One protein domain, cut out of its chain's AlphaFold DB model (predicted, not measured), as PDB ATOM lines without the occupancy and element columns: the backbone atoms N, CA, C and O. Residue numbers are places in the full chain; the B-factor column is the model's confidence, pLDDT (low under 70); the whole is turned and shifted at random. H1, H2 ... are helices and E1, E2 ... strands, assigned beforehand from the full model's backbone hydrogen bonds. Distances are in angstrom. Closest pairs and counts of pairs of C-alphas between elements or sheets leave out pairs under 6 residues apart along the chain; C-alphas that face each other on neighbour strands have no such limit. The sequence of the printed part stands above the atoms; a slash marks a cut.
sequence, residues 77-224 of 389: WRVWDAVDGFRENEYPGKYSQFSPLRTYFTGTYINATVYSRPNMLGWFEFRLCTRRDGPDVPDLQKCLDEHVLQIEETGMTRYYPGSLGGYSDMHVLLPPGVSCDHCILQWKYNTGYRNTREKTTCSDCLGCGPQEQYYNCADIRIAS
ATOM      1  N   TRP A  77     -55.165  50.134 -29.316       45.12
ATOM      2  CA  TRP A  77     -54.178  49.684 -28.335       45.12
ATOM      3  C   TRP A  77     -53.816  48.226 -28.604       45.12
ATOM      4  O   TRP A  77     -54.687  47.409 -28.890       45.12
ATOM      5  N   ARG A  78     -52.522  47.935 -28.443       59.22
ATOM      6  CA  ARG A  78     -51.770  46.673 -28.255       59.22
ATOM      7  C   ARG A  78     -52.500  45.319 -28.333       59.22
ATOM      8  O   ARG A  78     -51.916  44.377 -28.851       59.22
ATOM      9  N   VAL A  79     -53.729  45.180 -27.841       55.53
ATOM     10  CA  VAL A  79     -54.506  43.927 -27.833       55.53
ATOM     11  C   VAL A  79     -55.884  44.078 -28.503       55.53
ATOM     12  O   VAL A  79     -56.848  43.423 -28.135       55.53
ATOM     13  N   TRP A  80     -55.989  44.930 -29.522       54.66
ATOM     14  CA  TRP A  80     -57.243  45.224 -30.238       54.66
ATOM     15  C   TRP A  80     -58.280  46.045 -29.451       54.66
ATOM     16  O   TRP A  80     -59.437  46.144 -29.849       54.66
ATOM     17  N   ASP A  81     -57.871  46.691 -28.360       51.28
ATOM     18  CA  ASP A  81     -58.750  47.584 -27.601       51.28
ATOM     19  C   ASP A  81     -58.759  48.990 -28.221       51.28
ATOM     20  O   ASP A  81     -57.734  49.486 -28.685       51.28
ATOM     21  N   ALA A  82     -59.906  49.673 -28.240       49.91
ATOM     22  CA  ALA A  82     -59.967  51.061 -28.709       49.91
ATOM     23  C   ALA A  82     -59.107  51.976 -27.820       49.91
ATOM     24  O   ALA A  82     -59.089  51.786 -26.600       49.91
ATOM     25  N   VAL A  83     -58.452  53.001 -28.398       50.09
ATOM     26  CA  VAL A  83     -57.550  53.860 -27.608       50.09
ATOM     27  C   VAL A  83     -58.198  54.553 -26.409       50.09
ATOM     28  O   VAL A  83     -57.580  54.714 -25.354       50.09
ATOM     29  N   ASP A  84     -59.490  54.817 -26.531       50.22
ATOM     30  CA  ASP A  84     -60.267  55.583 -25.560       50.22
ATOM     31  C   ASP A  84     -61.329  54.704 -24.865       50.22
ATOM     32  O   ASP A  84     -62.264  55.211 -24.243       50.22
ATOM     33  N   GLY A  85     -61.232  53.378 -25.026       54.06
ATOM     34  CA  GLY A  85     -62.203  52.396 -24.546       54.06
ATOM     35  C   GLY A  85     -61.766  51.653 -23.284       54.06
ATOM     36  O   GLY A  85     -60.606  51.688 -22.871       54.06
ATOM     37  N   PHE A  86     -62.714  50.938 -22.674       52.09
ATOM     38  CA  PHE A  86     -62.376  49.943 -21.660       52.09
ATOM     39  C   PHE A  86     -61.572  48.817 -22.317       52.09
ATOM     40  O   PHE A  86     -61.947  48.337 -23.387       52.09
ATOM     41  N   ARG A  87     -60.464  48.418 -21.688       63.97
ATOM     42  CA  ARG A  87     -59.550  47.416 -22.235       63.97
ATOM     43  C   ARG A  87     -60.066  46.022 -21.908       63.97
ATOM     44  O   ARG A  87     -59.778  45.482 -20.845       63.97
ATOM     45  N   GLU A  88     -60.930  45.488 -22.768       66.19
ATOM     46  CA  GLU A  88     -61.560  44.184 -22.544       66.19
ATOM     47  C   GLU A  88     -60.585  43.026 -22.780       66.19
ATOM     48  O   GLU A  88     -60.794  41.947 -22.218       66.19
ATOM     49  N   ASN A  89     -59.542  43.249 -23.584       63.09
ATOM     50  CA  ASN A  89     -58.577  42.223 -23.958       63.09
ATOM     51  C   ASN A  89     -57.255  42.289 -23.162       63.09
ATOM     52  O   ASN A  89     -56.537  41.293 -23.113       63.09
ATOM     53  N   GLU A  90     -56.931  43.414 -22.513       62.25
ATOM     54  CA  GLU A  90     -55.828  43.496 -21.534       62.25
ATOM     55  C   GLU A  90     -56.289  43.062 -20.130       62.25
ATOM     56  O   GLU A  90     -57.443  43.266 -19.778       62.25
ATOM     57  N   TYR A  91     -55.395  42.522 -19.292       58.62
ATOM     58  CA  TYR A  91     -55.713  42.199 -17.892       58.62
ATOM     59  C   TYR A  91     -56.038  43.450 -17.063       58.62
ATOM     60  O   TYR A  91     -55.292  44.428 -17.151       58.62
ATOM     61  N   PRO A  92     -57.115  43.454 -16.238       59.28
ATOM     62  CA  PRO A  92     -58.048  42.361 -15.888       59.28
ATOM     63  C   PRO A  92     -59.350  42.300 -16.725       59.28
ATOM     64  O   PRO A  92     -60.388  41.818 -16.257       59.28
ATOM     65  N   GLY A  93     -59.337  42.814 -17.951       60.12
ATOM     66  CA  GLY A  93     -60.453  42.839 -18.893       60.12
ATOM     67  C   GLY A  93     -61.087  41.473 -19.162       60.12
ATOM     68  O   GLY A  93     -60.472  40.418 -18.996       60.12
ATOM     69  N   LYS A  94     -62.353  41.496 -19.584       66.56
ATOM     70  CA  LYS A  94     -63.239  40.333 -19.750       66.56
ATOM     71  C   LYS A  94     -62.605  39.124 -20.456       66.56
ATOM     72  O   LYS A  94     -62.903  37.994 -20.077       66.56
ATOM     73  N   TYR A  95     -61.772  39.337 -21.473       66.62
ATOM     74  CA  TYR A  95     -61.200  38.257 -22.289       66.62
ATOM     75  C   TYR A  95     -59.818  37.777 -21.822       66.62
ATOM     76  O   TYR A  95     -59.310  36.801 -22.359       66.62
ATOM     77  N   SER A  96     -59.244  38.409 -20.798       61.91
ATOM     78  CA  SER A  96     -57.889  38.130 -20.286       61.91
ATOM     79  C   SER A  96     -57.858  37.240 -19.031       61.91
ATOM     80  O   SER A  96     -56.795  36.864 -18.536       61.91
ATOM     81  N   GLN A  97     -59.030  36.912 -18.478       59.62
ATOM     82  CA  GLN A  97     -59.170  36.223 -17.188       59.62
ATOM     83  C   GLN A  97     -58.977  34.697 -17.275       59.62
ATOM     84  O   GLN A  97     -59.113  34.001 -16.271       59.62
ATOM     85  N   PHE A  98     -58.680  34.152 -18.458       59.91
ATOM     86  CA  PHE A  98     -58.636  32.707 -18.673       59.91
ATOM     87  C   PHE A  98     -57.236  32.111 -18.455       59.91
ATOM     88  O   PHE A  98     -56.197  32.735 -18.706       59.91
ATOM     89  N   SER A  99     -57.210  30.858 -17.988       61.03
ATOM     90  CA  SER A  99     -55.993  30.046 -17.931       61.03
ATOM     91  C   SER A  99     -55.435  29.804 -19.343       61.03
ATOM     92  O   SER A  99     -56.216  29.752 -20.296       61.03
ATOM     93  N   PRO A 100     -54.107  29.635 -19.500       61.03
ATOM     94  CA  PRO A 100     -53.493  29.418 -20.807       61.03
ATOM     95  C   PRO A 100     -54.154  28.249 -21.531       61.03
ATOM     96  O   PRO A 100     -54.264  27.151 -20.981       61.03
ATOM     97  N   LEU A 101     -54.573  28.469 -22.778       65.62
ATOM     98  CA  LEU A 101     -55.270  27.432 -23.540       65.62
ATOM     99  C   LEU A 101     -54.318  26.335 -24.028       65.62
ATOM    100  O   LEU A 101     -54.759  25.227 -24.337       65.62
ATOM    101  N   ARG A 102     -53.021  26.647 -24.165       77.69
ATOM    102  CA  ARG A 102     -52.012  25.745 -24.736       77.69
ATOM    103  C   ARG A 102     -50.650  25.915 -24.074       77.69
ATOM    104  O   ARG A 102     -50.252  27.025 -23.729       77.69
ATOM    105  N   THR A 103     -49.932  24.798 -23.984       86.62
ATOM    106  CA  THR A 103     -48.543  24.726 -23.525       86.62
ATOM    107  C   THR A 103     -47.636  24.360 -24.692       86.62
ATOM    108  O   THR A 103     -47.890  23.382 -25.395       86.62
ATOM    109  N   TYR A 104     -46.572  25.131 -24.862       92.81
ATOM    110  CA  TYR A 104     -45.506  24.921 -25.833       92.81
ATOM    111  C   TYR A 104     -44.169  24.734 -25.120       92.81
ATOM    112  O   TYR A 104     -44.080  24.876 -23.899       92.81
ATOM    113  N   PHE A 105     -43.121  24.417 -25.876       93.88
ATOM    114  CA  PHE A 105     -41.777  24.247 -25.336       93.88
ATOM    115  C   PHE A 105     -40.857  25.361 -25.819       93.88
ATOM    116  O   PHE A 105     -40.963  25.830 -26.954       93.88
ATOM    117  N   THR A 106     -39.958  25.785 -24.942       95.69
ATOM    118  CA  THR A 106     -38.937  26.784 -25.264       95.69
ATOM    119  C   THR A 106     -38.109  26.367 -26.486       95.69
ATOM    120  O   THR A 106     -37.840  25.180 -26.677       95.69
ATOM    121  N   GLY A 107     -37.727  27.327 -27.336       94.56
ATOM    122  CA  GLY A 107     -36.896  27.065 -28.520       94.56
ATOM    123  C   GLY A 107     -37.551  26.216 -29.619       94.56
ATOM    124  O   GLY A 107     -36.838  25.689 -30.470       94.56
ATOM    125  N   THR A 108     -38.876  26.041 -29.604       94.06
ATOM    126  CA  THR A 108     -39.599  25.275 -30.634       94.06
ATOM    127  C   THR A 108     -40.361  26.180 -31.590       94.06
ATOM    128  O   THR A 108     -40.787  27.276 -31.222       94.06
ATOM    129  N   TYR A 109     -40.556  25.701 -32.817       94.56
ATOM    130  CA  TYR A 109     -41.486  26.311 -33.757       94.56
ATOM    131  C   TYR A 109     -42.925  25.943 -33.401       94.56
ATOM    132  O   TYR A 109     -43.228  24.787 -33.090       94.56
ATOM    133  N   ILE A 110     -43.811  26.933 -33.469       94.25
ATOM    134  CA  ILE A 110     -45.252  26.765 -33.296       94.25
ATOM    135  C   ILE A 110     -45.989  27.176 -34.568       94.25
ATOM    136  O   ILE A 110     -45.623  28.151 -35.220       94.25
ATOM    137  N   ASN A 111     -47.064  26.460 -34.891       92.62
ATOM    138  CA  ASN A 111     -47.893  26.789 -36.046       92.62
ATOM    139  C   ASN A 111     -48.835  27.941 -35.683       92.62
ATOM    140  O   ASN A 111     -49.692  27.797 -34.802       92.62
ATOM    141  N   ALA A 112     -48.694  29.061 -36.384       91.50
ATOM    142  CA  ALA A 112     -49.583  30.208 -36.317       91.50
ATOM    143  C   ALA A 112     -50.363  30.324 -37.631       91.50
ATOM    144  O   ALA A 112     -49.787  30.559 -38.690       91.50
ATOM    145  N   THR A 113     -51.685  30.184 -37.550       88.38
ATOM    146  CA  THR A 113     -52.584  30.331 -38.699       88.38
ATOM    147  C   THR A 113     -53.336  31.648 -38.589       88.38
ATOM    148  O   THR A 113     -54.084  31.863 -37.634       88.38
ATOM    149  N   VAL A 114     -53.185  32.510 -39.588       88.69
ATOM    150  CA  VAL A 114     -53.919  33.774 -39.699       88.69
ATOM    151  C   VAL A 114     -54.934  33.660 -40.824       88.69
ATOM    152  O   VAL A 114     -54.593  33.277 -41.936       88.69
ATOM    153  N   TYR A 115     -56.189  34.007 -40.546       86.25
ATOM    154  CA  TYR A 115     -57.209  34.166 -41.577       86.25
ATOM    155  C   TYR A 115     -57.427  35.651 -41.854       86.25
ATOM    156  O   TYR A 115     -57.892  36.378 -40.979       86.25
ATOM    157  N   SER A 116     -57.123  36.096 -43.071       81.00
ATOM    158  CA  SER A 116     -57.326  37.485 -43.495       81.00
ATOM    159  C   SER A 116     -58.178  37.547 -44.759       81.00
ATOM    160  O   SER A 116     -57.790  37.040 -45.820       81.00
ATOM    161  N   ARG A 117     -59.347  38.185 -44.658       80.00
ATOM    162  CA  ARG A 117     -60.213  38.515 -45.793       80.00
ATOM    163  C   ARG A 117     -60.962  39.828 -45.501       80.00
ATOM    164  O   ARG A 117     -61.741  39.829 -44.554       80.00
ATOM    165  N   PRO A 118     -60.797  40.878 -46.326       77.69
ATOM    166  CA  PRO A 118     -59.837  40.981 -47.435       77.69
ATOM    167  C   PRO A 118     -58.373  40.936 -46.948       77.69
ATOM    168  O   PRO A 118     -58.095  41.205 -45.785       77.69
ATOM    169  N   ASN A 119     -57.434  40.561 -47.826       76.31
ATOM    170  CA  ASN A 119     -56.001  40.740 -47.564       76.31
ATOM    171  C   ASN A 119     -55.609  42.147 -48.028       76.31
ATOM    172  O   ASN A 119     -55.757  42.490 -49.199       76.31
ATOM    173  N   MET A 120     -55.149  42.965 -47.088       85.38
ATOM    174  CA  MET A 120     -54.888  44.394 -47.250       85.38
ATOM    175  C   MET A 120     -53.391  44.677 -47.467       85.38
ATOM    176  O   MET A 120     -52.901  45.752 -47.102       85.38
ATOM    177  N   LEU A 121     -52.668  43.711 -48.058       84.31
ATOM    178  CA  LEU A 121     -51.214  43.729 -48.278       84.31
ATOM    179  C   LEU A 121     -50.448  43.940 -46.963       84.31
ATOM    180  O   LEU A 121     -51.006  43.752 -45.889       84.31
ATOM    181  N   GLY A 122     -49.178  44.338 -47.021       88.75
ATOM    182  CA  GLY A 122     -48.379  44.615 -45.827       88.75
ATOM    183  C   GLY A 122     -47.786  43.349 -45.214       88.75
ATOM    184  O   GLY A 122     -47.352  42.465 -45.951       88.75
ATOM    185  N   TRP A 123     -47.715  43.279 -43.884       92.81
ATOM    186  CA  TRP A 123     -46.990  42.213 -43.189       92.81
ATOM    187  C   TRP A 123     -47.585  41.819 -41.835       92.81
ATOM    188  O   TRP A 123     -48.126  42.649 -41.100       92.81
ATOM    189  N   PHE A 124     -47.417  40.544 -41.493       94.56
ATOM    190  CA  PHE A 124     -47.655  39.980 -40.169       94.56
ATOM    191  C   PHE A 124     -46.356  39.912 -39.365       94.56
ATOM    192  O   PHE A 124     -45.283  39.713 -39.931       94.56
ATOM    193  N   GLU A 125     -46.462  40.047 -38.049       96.75
ATOM    194  CA  GLU A 125     -45.351  39.929 -37.102       96.75
ATOM    195  C   GLU A 125     -45.875  39.378 -35.780       96.75
ATOM    196  O   GLU A 125     -46.996  39.692 -35.366       96.75
ATOM    197  N   PHE A 126     -45.056  38.574 -35.112       96.56
ATOM    198  CA  PHE A 126     -45.403  37.972 -33.833       96.56
ATOM    199  C   PHE A 126     -44.487  38.494 -32.734       96.56
ATOM    200  O   PHE A 126     -43.285  38.662 -32.943       96.56
ATOM    201  N   ARG A 127     -45.061  38.748 -31.561       96.25
ATOM    202  CA  ARG A 127     -44.338  39.186 -30.364       96.25
ATOM    203  C   ARG A 127     -44.726  38.349 -29.159       96.25
ATOM    204  O   ARG A 127     -45.863  37.888 -29.076       96.25
ATOM    205  N   LEU A 128     -43.812  38.202 -28.211       93.56
ATOM    206  CA  LEU A 128     -44.049  37.478 -26.968       93.56
ATOM    207  C   LEU A 128     -43.739  38.359 -25.757       93.56
ATOM    208  O   LEU A 128     -42.666  38.941 -25.653       93.56
ATOM    209  N   CYS A 129     -44.661  38.397 -24.806       90.38
ATOM    210  CA  CYS A 129     -44.419  38.956 -23.485       90.38
ATOM    211  C   CYS A 129     -44.538  37.846 -22.440       90.38
ATOM    212  O   CYS A 129     -45.514  37.096 -22.424       90.38
ATOM    213  N   THR A 130     -43.542  37.740 -21.561       88.19
ATOM    214  CA  THR A 130     -43.461  36.699 -20.520       88.19
ATOM    215  C   THR A 130     -44.178  37.059 -19.226       88.19
ATOM    216  O   THR A 130     -44.226  36.248 -18.303       88.19
ATOM    217  N   ARG A 131     -44.731  38.272 -19.143       74.12
ATOM    218  CA  ARG A 131     -45.352  38.823 -17.940       74.12
ATOM    219  C   ARG A 131     -46.821  39.119 -18.197       74.12
ATOM    220  O   ARG A 131     -47.137  39.909 -19.081       74.12
ATOM    221  N   ARG A 132     -47.700  38.539 -17.380       62.84
ATOM    222  CA  ARG A 132     -49.110  38.942 -17.306       62.84
ATOM    223  C   ARG A 132     -49.406  39.846 -16.100       62.84
ATOM    224  O   ARG A 132     -50.226  40.747 -16.233       62.84
ATOM    225  N   ASP A 133     -48.701  39.678 -14.975       50.44
ATOM    226  CA  ASP A 133     -49.213  40.137 -13.673       50.44
ATOM    227  C   ASP A 133     -48.291  41.126 -12.926       50.44
ATOM    228  O   ASP A 133     -47.080  40.922 -12.818       50.44
ATOM    229  N   GLY A 134     -48.899  42.180 -12.362       44.31
ATOM    230  CA  GLY A 134     -48.303  43.128 -11.411       44.31
ATOM    231  C   GLY A 134     -49.100  44.447 -11.314       44.31
ATOM    232  O   GLY A 134     -49.622  44.896 -12.332       44.31
ATOM    233  N   PRO A 135     -49.212  45.095 -10.131       38.91
ATOM    234  CA  PRO A 135     -49.911  46.385  -9.964       38.91
ATOM    235  C   PRO A 135     -49.276  47.536 -10.767       38.91
ATOM    236  O   PRO A 135     -49.920  48.553 -11.004       38.91
ATOM    237  N   ASP A 136     -48.051  47.324 -11.244       45.62
ATOM    238  CA  ASP A 136     -47.321  48.173 -12.169       45.62
ATOM    239  C   ASP A 136     -47.006  47.361 -13.436       45.62
ATOM    240  O   ASP A 136     -45.873  46.918 -13.575       45.62
ATOM    241  N   VAL A 137     -47.950  47.102 -14.355       50.50
ATOM    242  CA  VAL A 137     -47.575  46.597 -15.697       50.50
ATOM    243  C   VAL A 137     -46.835  47.737 -16.408       50.50
ATOM    244  O   VAL A 137     -47.489  48.657 -16.916       50.50
ATOM    245  N   PRO A 138     -45.488  47.752 -16.452       51.66
ATOM    246  CA  PRO A 138     -44.749  48.837 -17.060       51.66
ATOM    247  C   PRO A 138     -44.755  48.535 -18.556       51.66
ATOM    248  O   PRO A 138     -44.035  47.658 -19.015       51.66
ATOM    249  N   ASP A 139     -45.629  49.223 -19.285       73.38
ATOM    250  CA  ASP A 139     -45.760  49.196 -20.742       73.38
ATOM    251  C   ASP A 139     -45.715  47.789 -21.378       73.38
ATOM    252  O   ASP A 139     -44.675  47.313 -21.827       73.38
ATOM    253  N   LEU A 140     -46.878  47.131 -21.489       74.81
ATOM    254  CA  LEU A 140     -47.041  45.865 -22.222       74.81
ATOM    255  C   LEU A 140     -46.377  45.895 -23.614       74.81
ATOM    256  O   LEU A 140     -45.864  44.869 -24.054       74.81
ATOM    257  N   GLN A 141     -46.326  47.054 -24.288       77.00
ATOM    258  CA  GLN A 141     -45.629  47.160 -25.573       77.00
ATOM    259  C   GLN A 141     -44.132  46.932 -25.420       77.00
ATOM    260  O   GLN A 141     -43.561  46.172 -26.192       77.00
ATOM    261  N   LYS A 142     -43.516  47.525 -24.395       83.38
ATOM    262  CA  LYS A 142     -42.102  47.322 -24.084       83.38
ATOM    263  C   LYS A 142     -41.802  45.844 -23.855       83.38
ATOM    264  O   LYS A 142     -40.844  45.343 -24.423       83.38
ATOM    265  N   CYS A 143     -42.643  45.144 -23.090       85.56
ATOM    266  CA  CYS A 143     -42.489  43.703 -22.870       85.56
ATOM    267  C   CYS A 143     -42.625  42.891 -24.168       85.56
ATOM    268  O   CYS A 143     -41.851  41.975 -24.417       85.56
ATOM    269  N   LEU A 144     -43.603  43.225 -25.015       88.31
ATOM    270  CA  LEU A 144     -43.789  42.568 -26.310       88.31
ATOM    271  C   LEU A 144     -42.614  42.835 -27.262       88.31
ATOM    272  O   LEU A 144     -42.220  41.953 -28.023       88.31
ATOM    273  N   ASP A 145     -42.043  44.037 -27.217       89.31
ATOM    274  CA  ASP A 145     -40.900  44.432 -28.040       89.31
ATOM    275  C   ASP A 145     -39.586  43.766 -27.594       89.31
ATOM    276  O   ASP A 145     -38.639  43.732 -28.378       89.31
ATOM    277  N   GLU A 146     -39.525  43.176 -26.391       90.00
ATOM    278  CA  GLU A 146     -38.380  42.359 -25.952       90.00
ATOM    279  C   GLU A 146     -38.227  41.079 -26.788       90.00
ATOM    280  O   GLU A 146     -37.106  40.616 -26.996       90.00
ATOM    281  N   HIS A 147     -39.331  40.513 -27.294       93.44
ATOM    282  CA  HIS A 147     -39.305  39.257 -28.047       93.44
ATOM    283  C   HIS A 147     -40.133  39.352 -29.331       93.44
ATOM    284  O   HIS A 147     -41.240  38.821 -29.419       93.44
ATOM    285  N   VAL A 148     -39.567  39.980 -30.362       96.44
ATOM    286  CA  VAL A 148     -40.083  39.865 -31.735       96.44
ATOM    287  C   VAL A 148     -39.642  38.520 -32.317       96.44
ATOM    288  O   VAL A 148     -38.448  38.221 -32.373       96.44
ATOM    289  N   LEU A 149     -40.601  37.691 -32.718       97.56
ATOM    290  CA  LEU A 149     -40.367  36.286 -33.046       97.56
ATOM    291  C   LEU A 149     -39.994  36.095 -34.520       97.56
ATOM    292  O   LEU A 149     -40.518  36.780 -35.399       97.56
ATOM    293  N   GLN A 150     -39.101  35.141 -34.791       97.38
ATOM    294  CA  GLN A 150     -38.734  34.762 -36.157       97.38
ATOM    295  C   GLN A 150     -39.764  33.815 -36.777       97.38
ATOM    296  O   GLN A 150     -40.387  33.015 -36.080       97.38
ATOM    297  N   ILE A 151     -39.907  33.906 -38.097       93.00
ATOM    298  CA  ILE A 151     -40.834  33.134 -38.918       93.00
ATOM    299  C   ILE A 151     -40.016  32.299 -39.903       93.00
ATOM    300  O   ILE A 151     -39.298  32.862 -40.737       93.00
ATOM    301  N   GLU A 152     -40.130  30.974 -39.810       94.12
ATOM    302  CA  GLU A 152     -39.311  30.005 -40.551       94.12
ATOM    303  C   GLU A 152     -39.351  30.247 -42.062       94.12
ATOM    304  O   GLU A 152     -38.307  30.303 -42.709       94.12
ATOM    305  N   GLU A 153     -40.543  30.484 -42.615       86.75
ATOM    306  CA  GLU A 153     -40.763  30.632 -44.057       86.75
ATOM    307  C   GLU A 153     -39.992  31.806 -44.667       86.75
ATOM    308  O   GLU A 153     -39.721  31.818 -45.867       86.75
ATOM    309  N   THR A 154     -39.663  32.811 -43.854       84.00
ATOM    310  CA  THR A 154     -38.959  34.018 -44.305       84.00
ATOM    311  C   THR A 154     -37.547  34.134 -43.744       84.00
ATOM    312  O   THR A 154     -36.773  34.951 -44.238       84.00
ATOM    313  N   GLY A 155     -37.217  33.378 -42.691       85.44
ATOM    314  CA  GLY A 155     -36.010  33.587 -41.886       85.44
ATOM    315  C   GLY A 155     -35.947  34.965 -41.207       85.44
ATOM    316  O   GLY A 155     -34.886  35.382 -40.749       85.44
ATOM    317  N   MET A 156     -37.061  35.702 -41.171       90.62
ATOM    318  CA  MET A 156     -37.171  37.075 -40.673       90.62
ATOM    319  C   MET A 156     -38.317  37.186 -39.662       90.62
ATOM    320  O   MET A 156     -39.016  36.221 -39.379       90.62
ATOM    321  N   THR A 157     -38.538  38.378 -39.108       91.62
ATOM    322  CA  THR A 157     -39.644  38.647 -38.172       91.62
ATOM    323  C   THR A 157     -40.957  39.040 -38.854       91.62
ATOM    324  O   THR A 157     -41.978  39.198 -38.188       91.62
ATOM    325  N   ARG A 158     -40.947  39.230 -40.180       92.88
ATOM    326  CA  ARG A 158     -42.101  39.701 -40.952       92.88
ATOM    327  C   ARG A 158     -42.481  38.721 -42.045       92.88
ATOM    328  O   ARG A 158     -41.651  38.380 -42.881       92.88
ATOM    329  N   TYR A 159     -43.762  38.373 -42.082       89.75
ATOM    330  CA  TYR A 159     -44.365  37.554 -43.129       89.75
ATOM    331  C   TYR A 159     -45.266  38.400 -44.024       89.75
ATOM    332  O   TYR A 159     -46.091  39.162 -43.525       89.75
ATOM    333  N   TYR A 160     -45.142  38.257 -45.343       87.81
ATOM    334  CA  TYR A 160     -45.914  39.024 -46.321       87.81
ATOM    335  C   TYR A 160     -46.958  38.107 -46.975       87.81
ATOM    336  O   TYR A 160     -46.587  37.287 -47.813       87.81
ATOM    337  N   PRO A 161     -48.259  38.235 -46.651       82.00
ATOM    338  CA  PRO A 161     -49.299  37.309 -47.119       82.00
ATOM    339  C   PRO A 161     -49.655  37.446 -48.614       82.00
ATOM    340  O   PRO A 161     -50.612  36.839 -49.087       82.00
ATOM    341  N   GLY A 162     -48.916  38.255 -49.379       78.38
ATOM    342  CA  GLY A 162     -49.221  38.553 -50.778       78.38
ATOM    343  C   GLY A 162     -50.530  39.334 -50.930       78.38
ATOM    344  O   GLY A 162     -50.911  40.088 -50.040       78.38
ATOM    345  N   SER A 163     -51.208  39.168 -52.068       70.69
ATOM    346  CA  SER A 163     -52.474  39.852 -52.390       70.69
ATOM    347  C   SER A 163     -53.717  38.968 -52.258       70.69
ATOM    348  O   SER A 163     -54.839  39.474 -52.241       70.69
ATOM    349  N   LEU A 164     -53.547  37.647 -52.160       69.00
ATOM    350  CA  LEU A 164     -54.663  36.713 -52.043       69.00
ATOM    351  C   LEU A 164     -55.169  36.671 -50.597       69.00
ATOM    352  O   LEU A 164     -54.393  36.554 -49.653       69.00
ATOM    353  N   GLY A 165     -56.487  36.765 -50.420       78.19
ATOM    354  CA  GLY A 165     -57.133  36.547 -49.125       78.19
ATOM    355  C   GLY A 165     -57.286  35.063 -48.808       78.19
ATOM    356  O   GLY A 165     -57.504  34.250 -49.707       78.19
ATOM    357  N   GLY A 166     -57.254  34.702 -47.529       81.50
ATOM    358  CA  GLY A 166     -57.332  33.306 -47.113       81.50
ATOM    359  C   GLY A 166     -56.624  33.032 -45.796       81.50
ATOM    360  O   GLY A 166     -56.511  33.916 -44.949       81.50
ATOM    361  N   TYR A 167     -56.209  31.779 -45.634       84.50
ATOM    362  CA  TYR A 167     -55.392  31.335 -44.514       84.50
ATOM    363  C   TYR A 167     -53.912  31.467 -44.876       84.50
ATOM    364  O   TYR A 167     -53.509  31.083 -45.974       84.50
ATOM    365  N   SER A 168     -53.126  31.981 -43.942       85.62
ATOM    366  CA  SER A 168     -51.669  31.981 -43.977       85.62
ATOM    367  C   SER A 168     -51.175  31.180 -42.784       85.62
ATOM    368  O   SER A 168     -51.415  31.572 -41.640       85.62
ATOM    369  N   ASP A 169     -50.517  30.061 -43.060       87.56
ATOM    370  CA  ASP A 169     -49.860  29.233 -42.054       87.56
ATOM    371  C   ASP A 169     -48.384  29.633 -41.971       87.56
ATOM    372  O   ASP A 169     -47.729  29.797 -43.001       87.56
ATOM    373  N   MET A 170     -47.894  29.839 -40.750       92.88
ATOM    374  CA  MET A 170     -46.522  30.263 -40.462       92.88
ATOM    375  C   MET A 170     -45.953  29.448 -39.305       92.88
ATOM    376  O   MET A 170     -46.676  29.151 -38.346       92.88
ATOM    377  N   HIS A 171     -44.655  29.169 -39.343       95.62
ATOM    378  CA  HIS A 171     -43.939  28.540 -38.237       95.62
ATOM    379  C   HIS A 171     -43.156  29.605 -37.469       95.62
ATOM    380  O   HIS A 171     -42.156  30.149 -37.938       95.62
ATOM    381  N   VAL A 172     -43.634  29.927 -36.267       96.81
ATOM    382  CA  VAL A 172     -43.085  30.994 -35.424       96.81
ATOM    383  C   VAL A 172     -42.170  30.389 -34.365       96.81
ATOM    384  O   VAL A 172     -42.595  29.515 -33.609       96.81
ATOM    385  N   LEU A 173     -40.922  30.847 -34.291       97.00
ATOM    386  CA  LEU A 173     -39.945  30.358 -33.322       97.00
ATOM    387  C   LEU A 173     -40.177  30.988 -31.948       97.00
ATOM    388  O   LEU A 173     -40.048  32.203 -31.783       97.00
ATOM    389  N   LEU A 174     -40.455  30.161 -30.941       96.44
ATOM    390  CA  LEU A 174     -40.425  30.605 -29.551       96.44
ATOM    391  C   LEU A 174     -38.974  30.797 -29.086       96.44
ATOM    392  O   LEU A 174     -38.130  29.951 -29.394       96.44
ATOM    393  N   PRO A 175     -38.657  31.857 -28.316       95.44
ATOM    394  CA  PRO A 175     -37.276  32.141 -27.951       95.44
ATOM    395  C   PRO A 175     -36.669  31.009 -27.104       95.44
ATOM    396  O   PRO A 175     -37.325  30.517 -26.176       95.44
ATOM    397  N   PRO A 176     -35.429  30.577 -27.389       93.38
ATOM    398  CA  PRO A 176     -34.748  29.583 -26.572       93.38
ATOM    399  C   PRO A 176     -34.439  30.147 -25.180       93.38
ATOM    400  O   PRO A 176     -34.070  31.310 -25.032       93.38
ATOM    401  N   GLY A 177     -34.594  29.320 -24.146       90.56
ATOM    402  CA  GLY A 177     -34.356  29.714 -22.753       90.56
ATOM    403  C   GLY A 177     -35.487  30.530 -22.115       90.56
ATOM    404  O   GLY A 177     -35.416  30.829 -20.925       90.56
ATOM    405  N   VAL A 178     -36.549  30.853 -22.860       91.19
ATOM    406  CA  VAL A 178     -37.741  31.527 -22.326       91.19
ATOM    407  C   VAL A 178     -38.784  30.505 -21.877       91.19
ATOM    408  O   VAL A 178     -39.139  29.604 -22.635       91.19
ATOM    409  N   SER A 179     -39.287  30.669 -20.652       91.81
ATOM    410  CA  SER A 179     -40.395  29.897 -20.077       91.81
ATOM    411  C   SER A 179     -41.310  30.812 -19.258       91.81
ATOM    412  O   SER A 179     -40.867  31.846 -18.756       91.81
ATOM    413  N   CYS A 180     -42.592  30.468 -19.178       87.56
ATOM    414  CA  CYS A 180     -43.625  31.281 -18.538       87.56
ATOM    415  C   CYS A 180     -44.905  30.465 -18.354       87.56
ATOM    416  O   CYS A 180     -45.292  29.703 -19.243       87.56
ATOM    417  N   ASP A 181     -45.601  30.673 -17.237       83.56
ATOM    418  CA  ASP A 181     -46.919  30.071 -17.017       83.56
ATOM    419  C   ASP A 181     -48.047  30.889 -17.657       83.56
ATOM    420  O   ASP A 181     -49.023  30.309 -18.117       83.56
ATOM    421  N   HIS A 182     -47.882  32.210 -17.765       79.19
ATOM    422  CA  HIS A 182     -48.868  33.136 -18.325       79.19
ATOM    423  C   HIS A 182     -48.201  34.117 -19.300       79.19
ATOM    424  O   HIS A 182     -47.956  35.277 -18.972       79.19
ATOM    425  N   CYS A 183     -47.873  33.642 -20.501       85.44
ATOM    426  CA  CYS A 183     -47.350  34.470 -21.585       85.44
ATOM    427  C   CYS A 183     -48.465  35.047 -22.461       85.44
ATOM    428  O   CYS A 183     -49.503  34.416 -22.668       85.44
ATOM    429  N   ILE A 184     -48.172  36.196 -23.071       87.50
ATOM    430  CA  ILE A 184     -48.997  36.837 -24.094       87.50
ATOM    431  C   ILE A 184     -48.268  36.729 -25.435       87.50
ATOM    432  O   ILE A 184     -47.205  37.324 -25.617       87.50
ATOM    433  N   LEU A 185     -48.844  35.984 -26.377       91.44
ATOM    434  CA  LEU A 185     -48.416  35.940 -27.774       91.44
ATOM    435  C   LEU A 185     -49.258  36.930 -28.579       91.44
ATOM    436  O   LEU A 185     -50.451  36.703 -28.767       91.44
ATOM    437  N   GLN A 186     -48.653  38.006 -29.072       93.25
ATOM    438  CA  GLN A 186     -49.316  38.993 -29.916       93.25
ATOM    439  C   GLN A 186     -49.074  38.681 -31.393       93.25
ATOM    440  O   GLN A 186     -47.932  38.538 -31.825       93.25
ATOM    441  N   TRP A 187     -50.145  38.675 -32.179       94.56
ATOM    442  CA  TRP A 187     -50.093  38.866 -33.623       94.56
ATOM    443  C   TRP A 187     -50.339  40.338 -33.944       94.56
ATOM    444  O   TRP A 187     -51.300  40.938 -33.457       94.56
ATOM    445  N   LYS A 188     -49.478  40.912 -34.782       93.62
ATOM    446  CA  LYS A 188     -49.643  42.234 -35.378       93.62
ATOM    447  C   LYS A 188     -49.782  42.079 -36.884       93.62
ATOM    448  O   LYS A 188     -48.949  41.437 -37.520       93.62
ATOM    449  N   TYR A 189     -50.770  42.748 -37.460       93.62
ATOM    450  CA  TYR A 189     -50.899  42.946 -38.892       93.62
ATOM    451  C   TYR A 189     -50.796  44.427 -39.220       93.62
ATOM    452  O   TYR A 189     -51.689  45.201 -38.891       93.62
ATOM    453  N   ASN A 190     -49.711  44.824 -39.877       91.06
ATOM    454  CA  ASN A 190     -49.585  46.151 -40.457       91.06
ATOM    455  C   ASN A 190     -49.946  46.073 -41.938       91.06
ATOM    456  O   ASN A 190     -49.218  45.455 -42.717       91.06
ATOM    457  N   THR A 191     -51.065  46.685 -42.314       89.06
ATOM    458  CA  THR A 191     -51.533  46.686 -43.704       89.06
ATOM    459  C   THR A 191     -50.597  47.482 -44.618       89.06
ATOM    460  O   THR A 191     -49.687  48.171 -44.156       89.06
ATOM    461  N   GLY A 192     -50.782  47.360 -45.933       83.56
ATOM    462  CA  GLY A 192     -49.949  48.053 -46.922       83.56
ATOM    463  C   GLY A 192     -50.707  48.554 -48.149       83.56
ATOM    464  O   GLY A 192     -50.091  48.880 -49.156       83.56
ATOM    465  N   TYR A 193     -52.039  48.578 -48.103       82.12
ATOM    466  CA  TYR A 193     -52.872  48.928 -49.255       82.12
ATOM    467  C   TYR A 193     -53.031  50.438 -49.479       82.12
ATOM    468  O   TYR A 193     -53.552  50.836 -50.521       82.12
ATOM    469  N   ARG A 194     -52.633  51.291 -48.521       77.94
ATOM    470  CA  ARG A 194     -52.790  52.745 -48.657       77.94
ATOM    471  C   ARG A 194     -51.536  53.414 -49.176       77.94
ATOM    472  O   ARG A 194     -50.438  53.144 -48.694       77.94
ATOM    473  N   ASN A 195     -51.735  54.370 -50.076       78.44
ATOM    474  CA  ASN A 195     -50.719  55.355 -50.411       78.44
ATOM    475  C   ASN A 195     -50.663  56.382 -49.283       78.44
ATOM    476  O   ASN A 195     -51.604  57.162 -49.122       78.44
ATOM    477  N   THR A 196     -49.594  56.373 -48.491       77.31
ATOM    478  CA  THR A 196     -49.358  57.446 -47.520       77.31
ATOM    479  C   THR A 196     -47.935  57.974 -47.622       77.31
ATOM    480  O   THR A 196     -47.067  57.364 -48.253       77.31
ATOM    481  N   ARG A 197     -47.721  59.155 -47.043       80.06
ATOM    482  CA  ARG A 197     -46.460  59.878 -47.131       80.06
ATOM    483  C   ARG A 197     -45.367  59.184 -46.330       80.06
ATOM    484  O   ARG A 197     -45.481  59.011 -45.114       80.06
ATOM    485  N   GLU A 198     -44.270  58.855 -46.995       78.00
ATOM    486  CA  GLU A 198     -43.055  58.396 -46.337       78.00
ATOM    487  C   GLU A 198     -42.370  59.562 -45.603       78.00
ATOM    488  O   GLU A 198     -42.221  60.664 -46.131       78.00
ATOM    489  N   LYS A 199     -41.938  59.326 -44.360       74.25
ATOM    490  CA  LYS A 199     -41.388  60.376 -43.487       74.25
ATOM    491  C   LYS A 199     -40.040  60.929 -43.970       74.25
ATOM    492  O   LYS A 199     -39.738  62.089 -43.719       74.25
ATOM    493  N   THR A 200     -39.223  60.098 -44.609       77.62
ATOM    494  CA  THR A 200     -37.844  60.410 -45.023       77.62
ATOM    495  C   THR A 200     -37.805  61.109 -46.374       77.62
ATOM    496  O   THR A 200     -37.236  62.188 -46.498       77.62
ATOM    497  N   THR A 201     -38.434  60.512 -47.382       78.88
ATOM    498  CA  THR A 201     -38.442  61.011 -48.763       78.88
ATOM    499  C   THR A 201     -39.519  62.066 -49.000       78.88
ATOM    500  O   THR A 201     -39.465  62.779 -49.999       78.88
ATOM    501  N   CYS A 202     -40.502  62.182 -48.096       79.44
ATOM    502  CA  CYS A 202     -41.688  63.023 -48.264       79.44
ATOM    503  C   CYS A 202     -42.499  62.709 -49.536       79.44
ATOM    504  O   CYS A 202     -43.328  63.527 -49.939       79.44
ATOM    505  N   SER A 203     -42.290  61.542 -50.153       76.31
ATOM    506  CA  SER A 203     -43.086  61.064 -51.283       76.31
ATOM    507  C   SER A 203     -44.229  60.173 -50.815       76.31
ATOM    508  O   SER A 203     -44.108  59.452 -49.824       76.31
ATOM    509  N   ASP A 204     -45.337  60.212 -51.548       81.06
ATOM    510  CA  ASP A 204     -46.458  59.307 -51.321       81.06
ATOM    511  C   ASP A 204     -46.195  57.996 -52.070       81.06
ATOM    512  O   ASP A 204     -45.935  57.999 -53.276       81.06
ATOM    513  N   CYS A 205     -46.251  56.870 -51.359       75.81
ATOM    514  CA  CYS A 205     -46.074  55.546 -51.948       75.81
ATOM    515  C   CYS A 205     -46.958  54.492 -51.276       75.81
ATOM    516  O   CYS A 205     -47.407  54.654 -50.136       75.81
ATOM    517  N   LEU A 206     -47.245  53.416 -52.012       79.19
ATOM    518  CA  LEU A 206     -48.086  52.315 -51.547       79.19
ATOM    519  C   LEU A 206     -47.429  51.605 -50.359       79.19
ATOM    520  O   LEU A 206     -46.280  51.180 -50.445       79.19
ATOM    521  N   GLY A 207     -48.157  51.485 -49.250       74.75
ATOM    522  CA  GLY A 207     -47.686  50.835 -48.025       74.75
ATOM    523  C   GLY A 207     -46.668  51.644 -47.216       74.75
ATOM    524  O   GLY A 207     -46.252  51.202 -46.146       74.75
ATOM    525  N   CYS A 208     -46.285  52.829 -47.691       78.81
ATOM    526  CA  CYS A 208     -45.397  53.740 -46.981       78.81
ATOM    527  C   CYS A 208     -46.124  54.469 -45.855       78.81
ATOM    528  O   CYS A 208     -47.352  54.527 -45.854       78.81
ATOM    529  N   GLY A 209     -45.369  55.047 -44.917       81.12
ATOM    530  CA  GLY A 209     -45.910  55.856 -43.821       81.12
ATOM    531  C   GLY A 209     -46.851  55.084 -42.878       81.12
ATOM    532  O   GLY A 209     -46.775  53.856 -42.795       81.12
ATOM    533  N   PRO A 210     -47.700  55.785 -42.106       80.88
ATOM    534  CA  PRO A 210     -48.663  55.151 -41.210       80.88
ATOM    535  C   PRO A 210     -49.689  54.309 -41.973       80.88
ATOM    536  O   PRO A 210     -50.334  54.785 -42.902       80.88
ATOM    537  N   GLN A 211     -49.879  53.069 -41.535       85.12
ATOM    538  CA  GLN A 211     -50.855  52.140 -42.100       85.12
ATOM    539  C   GLN A 211     -51.828  51.678 -41.016       85.12
ATOM    540  O   GLN A 211     -51.541  51.779 -39.821       85.12
ATOM    541  N   GLU A 212     -52.985  51.174 -41.440       85.19
ATOM    542  CA  GLU A 212     -53.933  50.540 -40.525       85.19
ATOM    543  C   GLU A 212     -53.290  49.294 -39.912       85.19
ATOM    544  O   GLU A 212     -52.629  48.519 -40.617       85.19
ATOM    545  N   GLN A 213     -53.455  49.130 -38.600       85.31
ATOM    546  CA  GLN A 213     -52.845  48.051 -37.837       85.31
ATOM    547  C   GLN A 213     -53.907  47.273 -37.072       85.31
ATOM    548  O   GLN A 213     -54.725  47.851 -36.358       85.31
ATOM    549  N   TYR A 214     -53.845  45.954 -37.195       85.75
ATOM    550  CA  TYR A 214     -54.661  45.026 -36.431       85.75
ATOM    551  C   TYR A 214     -53.779  44.255 -35.465       85.75
ATOM    552  O   TYR A 214     -52.623  43.946 -35.756       85.75
ATOM    553  N   TYR A 215     -54.346  43.942 -34.313       85.50
ATOM    554  CA  TYR A 215     -53.673  43.232 -33.245       85.50
ATOM    555  C   TYR A 215     -54.574  42.110 -32.756       85.50
ATOM    556  O   TYR A 215     -55.796  42.214 -32.817       85.50
ATOM    557  N   ASN A 216     -53.981  41.034 -32.266       84.25
ATOM    558  CA  ASN A 216     -54.670  40.022 -31.478       84.25
ATOM    559  C   ASN A 216     -53.671  39.444 -30.482       84.25
ATOM    560  O   ASN A 216     -52.473  39.430 -30.769       84.25
ATOM    561  N   CYS A 217     -54.128  38.980 -29.324       84.62
ATOM    562  CA  CYS A 217     -53.266  38.262 -28.395       84.62
ATOM    563  C   CYS A 217     -53.866  36.924 -27.998       84.62
ATOM    564  O   CYS A 217     -55.082  36.763 -27.924       84.62
ATOM    565  N   ALA A 218     -52.973  35.984 -27.719       83.69
ATOM    566  CA  ALA A 218     -53.292  34.670 -27.210       83.69
ATOM    567  C   ALA A 218     -52.513  34.397 -25.925       83.69
ATOM    568  O   ALA A 218     -51.317  34.671 -25.819       83.69
ATOM    569  N   ASP A 219     -53.210  33.788 -24.978       83.19
ATOM    570  CA  ASP A 219     -52.677  33.365 -23.696       83.19
ATOM    571  C   ASP A 219     -52.052  31.970 -23.800       83.19
ATOM    572  O   ASP A 219     -52.755  30.974 -24.016       83.19
ATOM    573  N   ILE A 220     -50.728  31.891 -23.643       86.69
ATOM    574  CA  ILE A 220     -49.960  30.649 -23.810       86.69
ATOM    575  C   ILE A 220     -49.062  30.363 -22.606       86.69
ATOM    576  O   ILE A 220     -48.675  31.261 -21.862       86.69
ATOM    577  N   ARG A 221     -48.698  29.093 -22.445       88.56
ATOM    578  CA  ARG A 221     -47.661  28.632 -21.520       88.56
ATOM    579  C   ARG A 221     -46.450  28.146 -22.308       88.56
ATOM    580  O   ARG A 221     -46.617  27.474 -23.325       88.56
ATOM    581  N   ILE A 222     -45.243  28.435 -21.830       92.44
ATOM    582  CA  ILE A 222     -43.994  27.923 -22.406       92.44
ATOM    583  C   ILE A 222     -43.212  27.192 -21.314       92.44
ATOM    584  O   ILE A 222     -42.817  27.796 -20.320       92.44
ATOM    585  N   ALA A 223     -42.988  25.895 -21.503       92.31
ATOM    586  CA  ALA A 223     -42.258  25.028 -20.583       92.31
ATOM    587  C   ALA A 223     -40.795  24.816 -21.021       92.31
ATOM    588  O   ALA A 223     -40.481  24.818 -22.214       92.31
ATOM    589  N   SER A 224     -39.904  24.586 -20.051       86.69
ATOM    590  CA  SER A 224     -38.448  24.513 -20.267       86.69
ATOM    591  C   SER A 224     -37.934  23.172 -20.817       86.69
ATOM    592  O   SER A 224     -36.858  23.147 -21.404       86.69
TER     593      SER A 224
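This is residues 77 to 224 of the 389 residues of the protein "Chitin-binding type-4 domain-containing protein" of Pomacea canaliculata (UniProt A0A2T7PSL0). A strongly twisted, curled sheet of four strands, E1 E8 E5 E3, makes the body; the two-strand ribbon E2 and E4 lies loosely between its edge strands, the short helix H1 is over E3, and the small hairpin E6 and E7 lies at one far end. The 148 printed residues run E1 E2 E3 H1 E4 E5 E6 E7 E8; the four-strand sheet is mixed, the two pairs antiparallel. The class is mostly strand, with under half of the residues in named elements. The whole is compact, radius of gyration of the C-alphas 16.2 A, spanning 45 by 36 by 29 A.

Residues 77 to 101 hold no named element; then find C-alpha 102 at (-52.012, 25.745, -24.736), where E1 runs to 105. Next come E2, 109 to 116, 21.7 A; E3, 123 to 129, 20.1 A; H1, 140 to 146; E4, 166 to 173, 22.4 A; E5, 180 to 190, 27.1 A; E6, 195 to 197; E7, 204 to 206. E8, 213 to 223, 30.7 A, bends by 53 degrees at residue 219 and ends at C-alpha 223, (-42.258, 25.028, -20.583).

Look for E1 parallel to E8 at N 104 and O 221, 2.8 A. E8 and E5 are antiparallel, with N 187 and O 216 at 2.8 A, as are E5 and E3, N 186 and O 127, 2.8 A. H1, every O i to N i+4 pair within hydrogen-bond range, is on this sheet, closest at the C-alphas of Cys 129 and Leu 144, 4.6 A. E2 and E4 pair at N 112 and O 170, 2.8 A; E2 and E5 are apart. The hairpin E6 and E7 pairs at N 196 and O 205, 3.2 A.

The C-alphas farthest apart, Ser 203 and Ser 224, are 48.2 A apart. The printed part has no cut; the link H1 to E4 is long. Expect pLDDT under 70 at residues 77 to 101, 132 to 138 and 164.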